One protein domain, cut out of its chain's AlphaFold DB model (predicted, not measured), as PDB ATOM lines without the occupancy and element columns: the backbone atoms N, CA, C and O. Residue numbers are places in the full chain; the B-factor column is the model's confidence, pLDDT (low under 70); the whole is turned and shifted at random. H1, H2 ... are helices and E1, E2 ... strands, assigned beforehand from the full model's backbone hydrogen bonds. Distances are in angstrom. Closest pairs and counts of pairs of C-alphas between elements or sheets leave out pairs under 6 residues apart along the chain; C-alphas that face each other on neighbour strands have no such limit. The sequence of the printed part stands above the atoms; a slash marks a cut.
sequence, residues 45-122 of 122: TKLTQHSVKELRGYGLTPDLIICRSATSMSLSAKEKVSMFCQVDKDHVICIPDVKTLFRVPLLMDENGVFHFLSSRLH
ATOM      1  N   THR A  45     217.689 260.215 225.706       58.69
ATOM      2  CA  THR A  45     219.162 260.075 225.618       58.69
ATOM      3  C   THR A  45     219.887 261.306 225.055       58.69
ATOM      4  O   THR A  45     221.103 261.411 225.191       58.69
ATOM      5  N   LYS A  46     219.172 262.262 224.443       63.31
ATOM      6  CA  LYS A  46     219.758 263.481 223.847       63.31
ATOM      7  C   LYS A  46     220.442 264.402 224.868       63.31
ATOM      8  O   LYS A  46     221.455 265.007 224.539       63.31
ATOM      9  N   LEU A  47     219.919 264.483 226.095       61.88
ATOM     10  CA  LEU A  47     220.530 265.273 227.177       61.88
ATOM     11  C   LEU A  47     221.886 264.683 227.582       61.88
ATOM     12  O   LEU A  47     222.872 265.406 227.678       61.88
ATOM     13  N   THR A  48     221.950 263.355 227.697       60.59
ATOM     14  CA  THR A  48     223.188 262.612 227.961       60.59
ATOM     15  C   THR A  48     224.249 262.830 226.892       60.59
ATOM     16  O   THR A  48     225.409 263.103 227.190       60.59
ATOM     17  N   GLN A  49     223.837 262.790 225.626       65.38
ATOM     18  CA  GLN A  49     224.725 263.044 224.495       65.38
ATOM     19  C   GLN A  49     225.302 264.467 224.511       65.38
ATOM     20  O   GLN A  49     226.474 264.647 224.183       65.38
ATOM     21  N   HIS A  50     224.504 265.466 224.902       65.62
ATOM     22  CA  HIS A  50     224.949 266.858 224.944       65.62
ATOM     23  C   HIS A  50     226.037 267.078 225.992       65.62
ATOM     24  O   HIS A  50     227.102 267.582 225.646       65.62
ATOM     25  N   SER A  51     225.828 266.652 227.242       64.44
ATOM     26  CA  SER A  51     226.834 266.929 228.271       64.44
ATOM     27  C   SER A  51     228.106 266.109 228.071       64.44
ATOM     28  O   SER A  51     229.177 266.611 228.381       64.44
ATOM     29  N   VAL A  52     228.047 264.906 227.476       66.31
ATOM     30  CA  VAL A  52     229.281 264.202 227.071       66.31
ATOM     31  C   VAL A  52     230.023 264.971 225.985       66.31
ATOM     32  O   VAL A  52     231.247 265.072 226.030       66.31
ATOM     33  N   LYS A  53     229.304 265.537 225.010       70.75
ATOM     34  CA  LYS A  53     229.918 266.361 223.966       70.75
ATOM     35  C   LYS A  53     230.576 267.614 224.553       70.75
ATOM     36  O   LYS A  53     231.682 267.945 224.138       70.75
ATOM     37  N   GLU A  54     229.934 268.277 225.514       66.50
ATOM     38  CA  GLU A  54     230.518 269.420 226.228       66.50
ATOM     39  C   GLU A  54     231.743 269.012 227.046       66.50
ATOM     40  O   GLU A  54     232.789 269.638 226.913       66.50
ATOM     41  N   LEU A  55     231.650 267.923 227.815       64.44
ATOM     42  CA  LEU A  55     232.752 267.391 228.620       64.44
ATOM     43  C   LEU A  55     233.985 267.093 227.746       64.44
ATOM     44  O   LEU A  55     235.096 267.511 228.069       64.44
ATOM     45  N   ARG A  56     233.770 266.483 226.572       68.19
ATOM     46  CA  ARG A  56     234.821 266.258 225.565       68.19
ATOM     47  C   ARG A  56     235.361 267.546 224.955       68.19
ATOM     48  O   ARG A  56     236.541 267.601 224.628       68.19
ATOM     49  N   GLY A  57     234.532 268.582 224.820       67.94
ATOM     50  CA  GLY A  57     234.974 269.917 224.409       67.94
ATOM     51  C   GLY A  57     236.016 270.516 225.358       67.94
ATOM     52  O   GLY A  57     236.894 271.247 224.909       67.94
ATOM     53  N   TYR A  58     235.979 270.137 226.638       69.81
ATOM     54  CA  TYR A  58     236.992 270.488 227.638       69.81
ATOM     55  C   TYR A  58     238.176 269.502 227.700       69.81
ATOM     56  O   TYR A  58     239.023 269.618 228.580       69.81
ATOM     57  N   GLY A  59     238.253 268.527 226.787       67.25
ATOM     58  CA  GLY A  59     239.306 267.506 226.764       67.25
ATOM     59  C   GLY A  59     239.121 266.381 227.786       67.25
ATOM     60  O   GLY A  59     240.026 265.573 227.979       67.25
ATOM     61  N   LEU A  60     237.960 266.305 228.439       65.69
ATOM     62  CA  LEU A  60     237.645 265.275 229.424       65.69
ATOM     63  C   LEU A  60     236.829 264.154 228.773       65.69
ATOM     64  O   LEU A  60     235.940 264.400 227.958       65.69
ATOM     65  N   THR A  61     237.102 262.907 229.153       70.50
ATOM     66  CA  THR A  61     236.335 261.739 228.699       70.50
ATOM     67  C   THR A  61     235.880 260.957 229.925       70.50
ATOM     68  O   THR A  61     236.713 260.683 230.785       70.50
ATOM     69  N   PRO A  62     234.582 260.630 230.053       72.81
ATOM     70  CA  PRO A  62     234.105 259.883 231.205       72.81
ATOM     71  C   PRO A  62     234.535 258.417 231.095       72.81
ATOM     72  O   PRO A  62     234.360 257.806 230.045       72.81
ATOM     73  N   ASP A  63     235.040 257.844 232.186       75.62
ATOM     74  CA  ASP A  63     235.313 256.403 232.282       75.62
ATOM     75  C   ASP A  63     234.068 255.607 232.720       75.62
ATOM     76  O   ASP A  63     233.938 254.423 232.412       75.62
ATOM     77  N   LEU A  64     233.143 256.268 233.426       79.50
ATOM     78  CA  LEU A  64     231.923 255.692 233.987       79.50
ATOM     79  C   LEU A  64     230.735 256.632 233.774       79.50
ATOM     80  O   LEU A  64     230.856 257.852 233.921       79.50
ATOM     81  N   ILE A  65     229.570 256.053 233.480       79.12
ATOM     82  CA  ILE A  65     228.313 256.785 233.330       79.12
ATOM     83  C   ILE A  65     227.282 256.233 234.292       79.12
ATOM     84  O   ILE A  65     226.936 255.055 234.243       79.12
ATOM     85  N   ILE A  66     226.744 257.118 235.126       78.69
ATOM     86  CA  ILE A  66     225.692 256.772 236.074       78.69
ATOM     87  C   ILE A  66     224.402 257.453 235.629       78.69
ATOM     88  O   ILE A  66     224.279 258.676 235.666       78.69
ATOM     89  N   CYS A  67     223.437 256.652 235.198       75.62
ATOM     90  CA  CYS A  67     222.110 257.089 234.791       75.62
ATOM     91  C   CYS A  67     221.137 256.963 235.963       75.62
ATOM     92  O   CYS A  67     220.884 255.861 236.449       75.62
ATOM     93  N   ARG A  68     220.529 258.069 236.384       73.75
ATOM     94  CA  ARG A  68     219.437 258.071 237.359       73.75
ATOM     95  C   ARG A  68     218.088 258.010 236.652       73.75
ATOM     96  O   ARG A  68     217.878 258.794 235.730       73.75
ATOM     97  N   SER A  69     217.193 257.113 237.059       71.00
ATOM     98  CA  SER A  69     215.864 256.959 236.442       71.00
ATOM     99  C   SER A  69     214.849 256.400 237.439       71.00
ATOM    100  O   SER A  69     215.193 255.573 238.273       71.00
ATOM    101  N   ALA A  70     213.577 256.787 237.338       68.88
ATOM    102  CA  ALA A  70     212.510 256.204 238.160       68.88
ATOM    103  C   ALA A  70     212.255 254.715 237.842       68.88
ATOM    104  O   ALA A  70     211.769 253.963 238.685       68.88
ATOM    105  N   THR A  71     212.586 254.284 236.624       68.50
ATOM    106  CA  THR A  71     212.423 252.907 236.142       68.50
ATOM    107  C   THR A  71     213.742 252.336 235.639       68.50
ATOM    108  O   THR A  71     214.648 253.076 235.244       68.50
ATOM    109  N   SER A  72     213.854 251.006 235.627       70.81
ATOM    110  CA  SER A  72     215.010 250.312 235.057       70.81
ATOM    111  C   SER A  72     215.212 250.712 233.595       70.81
ATOM    112  O   SER A  72     214.280 250.633 232.791       70.81
ATOM    113  N   MET A  73     216.432 251.103 233.236       75.81
ATOM    114  CA  MET A  73     216.772 251.433 231.856       75.81
ATOM    115  C   MET A  73     216.738 250.178 230.973       75.81
ATOM    116  O   MET A  73     217.297 249.140 231.326       75.81
ATOM    117  N   SER A  74     216.110 250.280 229.800       80.88
ATOM    118  CA  SER A  74     216.093 249.183 228.829       80.88
ATOM    119  C   SER A  74     217.492 248.897 228.272       80.88
ATOM    120  O   SER A  74     218.335 249.792 228.158       80.88
ATOM    121  N   LEU A  75     217.733 247.648 227.857       82.62
ATOM    122  CA  LEU A  75     219.020 247.238 227.282       82.62
ATOM    123  C   LEU A  75     219.401 248.097 226.061       82.62
ATOM    124  O   LEU A  75     220.547 248.517 225.930       82.62
ATOM    125  N   SER A  76     218.409 248.422 225.225       82.06
ATOM    126  CA  SER A  76     218.569 249.280 224.044       82.06
ATOM    127  C   SER A  76     218.973 250.714 224.407       82.06
ATOM    128  O   SER A  76     219.809 251.319 223.734       82.06
ATOM    129  N   ALA A  77     218.422 251.278 225.488       80.44
ATOM    130  CA  ALA A  77     218.828 252.598 225.967       80.44
ATOM    131  C   ALA A  77     220.261 252.576 226.525       80.44
ATOM    132  O   ALA A  77     221.045 253.473 226.211       80.44
ATOM    133  N   LYS A  78     220.627 251.519 227.263       83.88
ATOM    134  CA  LYS A  78     221.986 251.311 227.785       83.88
ATOM    135  C   LYS A  78     223.026 251.227 226.660       83.88
ATOM    136  O   LYS A  78     224.062 251.882 226.733       83.88
ATOM    137  N   GLU A  79     222.725 250.489 225.591       86.06
ATOM    138  CA  GLU A  79     223.581 250.378 224.397       86.06
ATOM    139  C   GLU A  79     223.760 251.707 223.675       86.06
ATOM    140  O   GLU A  79     224.881 252.073 223.329       86.06
ATOM    141  N   LYS A  80     222.675 252.472 223.499       83.38
ATOM    142  CA  LYS A  80     222.765 253.816 222.922       83.38
ATOM    143  C   LYS A  80     223.705 254.686 223.751       83.38
ATOM    144  O   LYS A  80     224.604 255.300 223.189       83.38
ATOM    145  N   VAL A  81     223.528 254.734 225.073       80.94
ATOM    146  CA  VAL A  81     224.387 255.541 225.955       80.94
ATOM    147  C   VAL A  81     225.850 255.114 225.834       80.94
ATOM    148  O   VAL A  81     226.692 255.973 225.587       80.94
ATOM    149  N   SER A  82     226.142 253.815 225.912       85.81
ATOM    150  CA  SER A  82     227.494 253.272 225.716       85.81
ATOM    151  C   SER A  82     228.102 253.718 224.379       85.81
ATOM    152  O   SER A  82     229.180 254.310 224.362       85.81
ATOM    153  N   MET A  83     227.372 253.555 223.271       85.25
ATOM    154  CA  MET A  83     227.837 253.917 221.929       85.25
ATOM    155  C   MET A  83     228.105 255.421 221.781       85.25
ATOM    156  O   MET A  83     229.147 255.824 221.264       85.25
ATOM    157  N   PHE A  84     227.185 256.271 222.241       79.50
ATOM    158  CA  PHE A  84     227.345 257.724 222.142       79.50
ATOM    159  C   PHE A  84     228.496 258.226 223.008       79.50
ATOM    160  O   PHE A  84     229.282 259.090 222.600       79.50
ATOM    161  N   CYS A  85     228.602 257.673 224.210       73.56
ATOM    162  CA  CYS A  85     229.548 258.147 225.196       73.56
ATOM    163  C   CYS A  85     230.903 257.439 225.118       73.56
ATOM    164  O   CYS A  85     231.843 257.911 225.750       73.56
ATOM    165  N   GLN A  86     231.032 256.431 224.247       83.56
ATOM    166  CA  GLN A  86     232.251 255.651 224.018       83.56
ATOM    167  C   GLN A  86     232.795 255.047 225.316       83.56
ATOM    168  O   GLN A  86     233.995 255.046 225.561       83.56
ATOM    169  N   VAL A  87     231.881 254.552 226.147       83.69
ATOM    170  CA  VAL A  87     232.200 253.810 227.369       83.69
ATOM    171  C   VAL A  87     231.706 252.385 227.217       83.69
ATOM    172  O   VAL A  87     230.692 252.156 226.547       83.69
ATOM    173  N   ASP A  88     232.381 251.431 227.852       87.94
ATOM    174  CA  ASP A  88     231.910 250.050 227.873       87.94
ATOM    175  C   ASP A  88     230.497 249.960 228.442       87.94
ATOM    176  O   ASP A  88     230.106 250.699 229.350       87.94
ATOM    177  N   LYS A  89     229.707 249.034 227.896       86.44
ATOM    178  CA  LYS A  89     228.319 248.829 228.323       86.44
ATOM    179  C   LYS A  89     228.244 248.518 229.818       86.44
ATOM    180  O   LYS A  89     227.313 248.972 230.480       86.44
ATOM    181  N   ASP A  90     229.232 247.816 230.360       87.19
ATOM    182  CA  ASP A  90     229.309 247.489 231.786       87.19
ATOM    183  C   ASP A  90     229.615 248.716 232.658       87.19
ATOM    184  O   ASP A  90     229.204 248.763 233.814       87.19
ATOM    185  N   HIS A  91     230.202 249.769 232.080       86.44
ATOM    186  CA  HIS A  91     230.447 251.055 232.740       86.44
ATOM    187  C   HIS A  91     229.256 252.025 232.634       86.44
ATOM    188  O   HIS A  91     229.338 253.175 233.072       86.44
ATOM    189  N   VAL A  92     228.129 251.584 232.063       85.00
ATOM    190  CA  VAL A  92     226.864 252.327 232.089       85.00
ATOM    191  C   VAL A  92     225.969 251.746 233.180       85.00
ATOM    192  O   VAL A  92     225.286 250.734 232.992       85.00
ATOM    193  N   ILE A  93     225.953 252.396 234.335       84.81
ATOM    194  CA  ILE A  93     225.236 251.934 235.522       84.81
ATOM    195  C   ILE A  93     223.947 252.729 235.676       84.81
ATOM    196  O   ILE A  93     223.937 253.945 235.511       84.81
ATOM    197  N   CYS A  94     222.841 252.047 235.975       80.19
ATOM    198  CA  CYS A  94     221.556 252.701 236.185       80.19
ATOM    199  C   CYS A  94     221.138 252.584 237.645       80.19
ATOM    200  O   CYS A  94     220.942 251.478 238.142       80.19
ATOM    201  N   ILE A  95     220.987 253.722 238.316       78.56
ATOM    202  CA  ILE A  95     220.577 253.786 239.715       78.56
ATOM    203  C   ILE A  95     219.133 254.292 239.761       78.56
ATOM    204  O   ILE A  95     218.857 255.375 239.233       78.56
ATOM    205  N   PRO A  96     218.197 253.534 240.359       76.50
ATOM    206  CA  PRO A  96     216.823 253.985 240.485       76.50
ATOM    207  C   PRO A  96     216.709 255.209 241.401       76.50
ATOM    208  O   PRO A  96     217.541 255.416 242.287       76.50
ATOM    209  N   ASP A  97     215.649 256.000 241.238       74.06
ATOM    210  CA  ASP A  97     215.313 257.024 242.226       74.06
ATOM    211  C   ASP A  97     215.015 256.374 243.587       74.06
ATOM    212  O   ASP A  97     214.194 255.463 243.715       74.06
ATOM    213  N   VAL A  98     215.694 256.860 244.626       72.44
ATOM    214  CA  VAL A  98     215.604 256.323 245.986       72.44
ATOM    215  C   VAL A  98     214.994 257.326 246.951       72.44
ATOM    216  O   VAL A  98     215.206 258.530 246.848       72.44
ATOM    217  N   LYS A  99     214.263 256.812 247.945       72.25
ATOM    218  CA  LYS A  99     213.601 257.630 248.974       72.25
ATOM    219  C   LYS A  99     214.571 258.269 249.972       72.25
ATOM    220  O   LYS A  99     214.211 259.236 250.632       72.25
ATOM    221  N   THR A 100     215.775 257.718 250.115       67.25
ATOM    222  CA  THR A 100     216.772 258.145 251.107       67.25
ATOM    223  C   THR A 100     218.153 258.225 250.473       67.25
ATOM    224  O   THR A 100     218.565 257.276 249.805       67.25
ATOM    225  N   LEU A 101     218.895 259.301 250.753       65.31
ATOM    226  CA  LEU A 101     220.246 259.540 250.223       65.31
ATOM    227  C   LEU A 101     221.201 258.355 250.471       65.31
ATOM    228  O   LEU A 101     221.908 257.940 249.561       65.31
ATOM    229  N   PHE A 102     221.138 257.746 251.659       71.44
ATOM    230  CA  PHE A 102     221.960 256.596 252.074       71.44
ATOM    231  C   PHE A 102     221.805 255.346 251.204       71.44
ATOM    232  O   PHE A 102     222.629 254.440 251.243       71.44
ATOM    233  N   ARG A 103     220.730 255.267 250.417       72.38
ATOM    234  CA  ARG A 103     220.503 254.141 249.512       72.38
ATOM    235  C   ARG A 103     221.386 254.243 248.266       72.38
ATOM    236  O   ARG A 103     221.650 253.224 247.645       72.38
ATOM    237  N   VAL A 104     221.839 255.447 247.900       75.81
ATOM    238  CA  VAL A 104     222.653 255.663 246.695       75.81
ATOM    239  C   VAL A 104     224.015 254.966 246.802       75.81
ATOM    240  O   VAL A 104     224.300 254.182 245.902       75.81
ATOM    241  N   PRO A 105     224.821 255.147 247.872       73.81
ATOM    242  CA  PRO A 105     226.093 254.433 248.009       73.81
ATOM    243  C   PRO A 105     225.929 252.911 247.992       73.81
ATOM    244  O   PRO A 105     226.674 252.225 247.306       73.81
ATOM    245  N   LEU A 106     224.906 252.380 248.668       81.00
ATOM    246  CA  LEU A 106     224.625 250.940 248.672       81.00
ATOM    247  C   LEU A 106     224.334 250.414 247.260       81.00
ATOM    248  O   LEU A 106     224.905 249.417 246.839       81.00
ATOM    249  N   LEU A 107     223.508 251.130 246.492       81.88
ATOM    250  CA  LEU A 107     223.221 250.770 245.101       81.88
ATOM    251  C   LEU A 107     224.455 250.900 244.203       81.88
ATOM    252  O   LEU A 107     224.604 250.132 243.257       81.88
ATOM    253  N   MET A 108     225.338 251.863 244.468       81.31
ATOM    254  CA  MET A 108     226.606 251.988 243.748       81.31
ATOM    255  C   MET A 108     227.509 250.776 244.005       81.31
ATOM    256  O   MET A 108     228.096 250.256 243.058       81.31
ATOM    257  N   ASP A 109     227.579 250.299 245.250       83.19
ATOM    258  CA  ASP A 109     228.349 249.106 245.617       83.19
ATOM    259  C   ASP A 109     227.776 247.832 244.986       83.19
ATOM    260  O   ASP A 109     228.494 247.094 244.313       83.19
ATOM    261  N   GLU A 110     226.455 247.640 245.079       85.75
ATOM    262  CA  GLU A 110     225.743 246.519 244.449       85.75
ATOM    263  C   GLU A 110     225.953 246.464 242.925       85.75
ATOM    264  O   GLU A 110     225.945 245.386 242.332       85.75
ATOM    265  N   ASN A 111     226.160 247.617 242.281       84.12
ATOM    266  CA  ASN A 111     226.442 247.716 240.847       84.12
ATOM    267  C   ASN A 111     227.948 247.729 240.514       84.12
ATOM    268  O   ASN A 111     228.315 247.970 239.365       84.12
ATOM    269  N   GLY A 112     228.831 247.487 241.488       85.06
ATOM    270  CA  GLY A 112     230.275 247.371 241.273       85.06
ATOM    271  C   GLY A 112     230.996 248.694 240.988       85.06
ATOM    272  O   GLY A 112     232.147 248.675 240.547       85.06
ATOM    273  N   VAL A 113     230.363 249.844 241.253       83.12
ATOM    274  CA  VAL A 113     230.950 251.177 241.014       83.12
ATOM    275  C   VAL A 113     232.240 251.355 241.813       83.12
ATOM    276  O   VAL A 113     233.244 251.814 241.272       83.12
ATOM    277  N   PHE A 114     232.241 250.987 243.096       81.88
ATOM    278  CA  PHE A 114     233.419 251.170 243.947       81.88
ATOM    279  C   PHE A 114     234.573 250.261 243.538       81.88
ATOM    280  O   PHE A 114     235.715 250.715 243.499       81.88
ATOM    281  N   HIS A 115     234.278 249.016 243.159       83.88
ATOM    282  CA  HIS A 115     235.279 248.105 242.613       83.88
ATOM    283  C   HIS A 115     235.909 248.674 241.332       83.88
ATOM    284  O   HIS A 115     237.134 248.725 241.210       83.88
ATOM    285  N   PHE A 116     235.082 249.177 240.409       83.19
ATOM    286  CA  PHE A 116     235.554 249.842 239.196       83.19
ATOM    287  C   PHE A 116     236.486 251.019 239.519       83.19
ATOM    288  O   PHE A 116     237.617 251.072 239.034       83.19
ATOM    289  N   LEU A 117     236.052 251.928 240.395       79.00
ATOM    290  CA  LEU A 117     236.838 253.098 240.786       79.00
ATOM    291  C   LEU A 117     238.161 252.712 241.456       79.00
ATOM    292  O   LEU A 117     239.198 253.270 241.106       79.00
ATOM    293  N   SER A 118     238.146 251.731 242.363       80.38
ATOM    294  CA  SER A 118     239.352 251.252 243.044       80.38
ATOM    295  C   SER A 118     240.367 250.664 242.064       80.38
ATOM    296  O   SER A 118     241.561 250.887 242.227       80.38
ATOM    297  N   SER A 119     239.908 249.945 241.035       81.75
ATOM    298  CA  SER A 119     240.793 249.387 240.005       81.75
ATOM    299  C   SER A 119     241.413 250.457 239.097       81.75
ATOM    300  O   SER A 119     242.498 250.270 238.546       81.75
ATOM    301  N   ARG A 120     240.729 251.596 238.935       75.50
ATOM    302  CA  ARG A 120     241.138 252.676 238.031       75.50
ATOM    303  C   ARG A 120     242.064 253.694 238.697       75.50
ATOM    304  O   ARG A 120     242.884 254.284 238.000       75.50
ATOM    305  N   LEU A 121     241.908 253.919 240.003       70.00
ATOM    306  CA  LEU A 121     242.506 255.058 240.710       70.00
ATOM    307  C   LEU A 121     243.801 254.781 241.489       70.00
ATOM    308  O   LEU A 121     244.361 255.774 241.930       70.00
ATOM    309  N   HIS A 122     244.246 253.522 241.628       55.81
ATOM    310  CA  HIS A 122     245.487 253.078 242.311       55.81
ATOM    311  C   HIS A 122     246.120 254.056 243.320       55.81
ATOM    312  O   HIS A 122     246.894 254.948 242.898       55.81
TER     313      HIS A 122
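AT A GLANCE: This is residues 45 to 122 of the 122 residues of the protein "Hypothetical protein" of Rotaria sordida (UniProt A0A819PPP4). A narrow ladder of two parallel strands, E1 and E2, lies in the middle, with helix H2 over one face and H3 over the other, while H1 lies side by side with H2, out beyond the E1 edge of the ladder. H4 follows H3 round a corner and leads away from the sheet. H2 and H3 come closest to the sheet at E2: within 10 A, H2 has 7 pairs of C-alphas with E2 and 5 with E1, and H3 has 12 with E2 and 1 with E1. The 78 printed residues include four named helices and two named strands, in the order H1 E1 H2 E2 H3 H4, and the class is mostly helix. The whole is compact, with a radius of gyration of the C-alphas of 13.0 A and spans of 34 by 33 by 20 A.

HOW THE PARTS SIT: E1, residues 65 to 69, and E2, residues 92 to 96, are parallel neighbours at 27 degrees, with N 67 and O 93 2.8 A apart, within hydrogen-bond range. H2, residues 75 to 85, completes a strand-helix-strand unit, two parallel strands with a helix between, with a right-handed crossover. The closest C-alphas of H2 and E2, Ser 82 and Val 92, are 6.5 A apart. H1, residues 45 to 57, touches H2 at a shallow tilt of 20 degrees, the same way; their closest C-alphas, Val 52 and Cys 85, are 6.3 A apart. H3, residues 103 to 110, comes nearest to E2 at the C-alphas of Leu 107 and Ile 95, 6.7 A. H4, residues 113 to 121, and H3 are close but not clearly touching, with C-alphas 108 and 114 closest at 6.9 A and a steep tilt of 67 degrees, only just short of about perpendicular. H1 and H4 are apart. In H1, H2, H3 and H4 every O i to N i+4 pair is within hydrogen-bond range.

IN THESE COORDINATES: E1 spans 12.8 A, E2 13.2 A, H1 18.7 A, H2 15.3 A, H3 10.5 A and H4 12.2 A. H1 begins at C-alpha 45 (219.162, 260.075, 225.618), and H4 ends at C-alpha 121 (242.506, 255.058, 240.710).

THE WHOLE: The two farthest C-alphas, Gly 59 and Lys 99, are 35.4 A apart. The printed part has no cut and no long link. The mean pLDDT of the printed part is 75.8; 20 residues are under 70, among them residues 45 to 52 and 54 to 60.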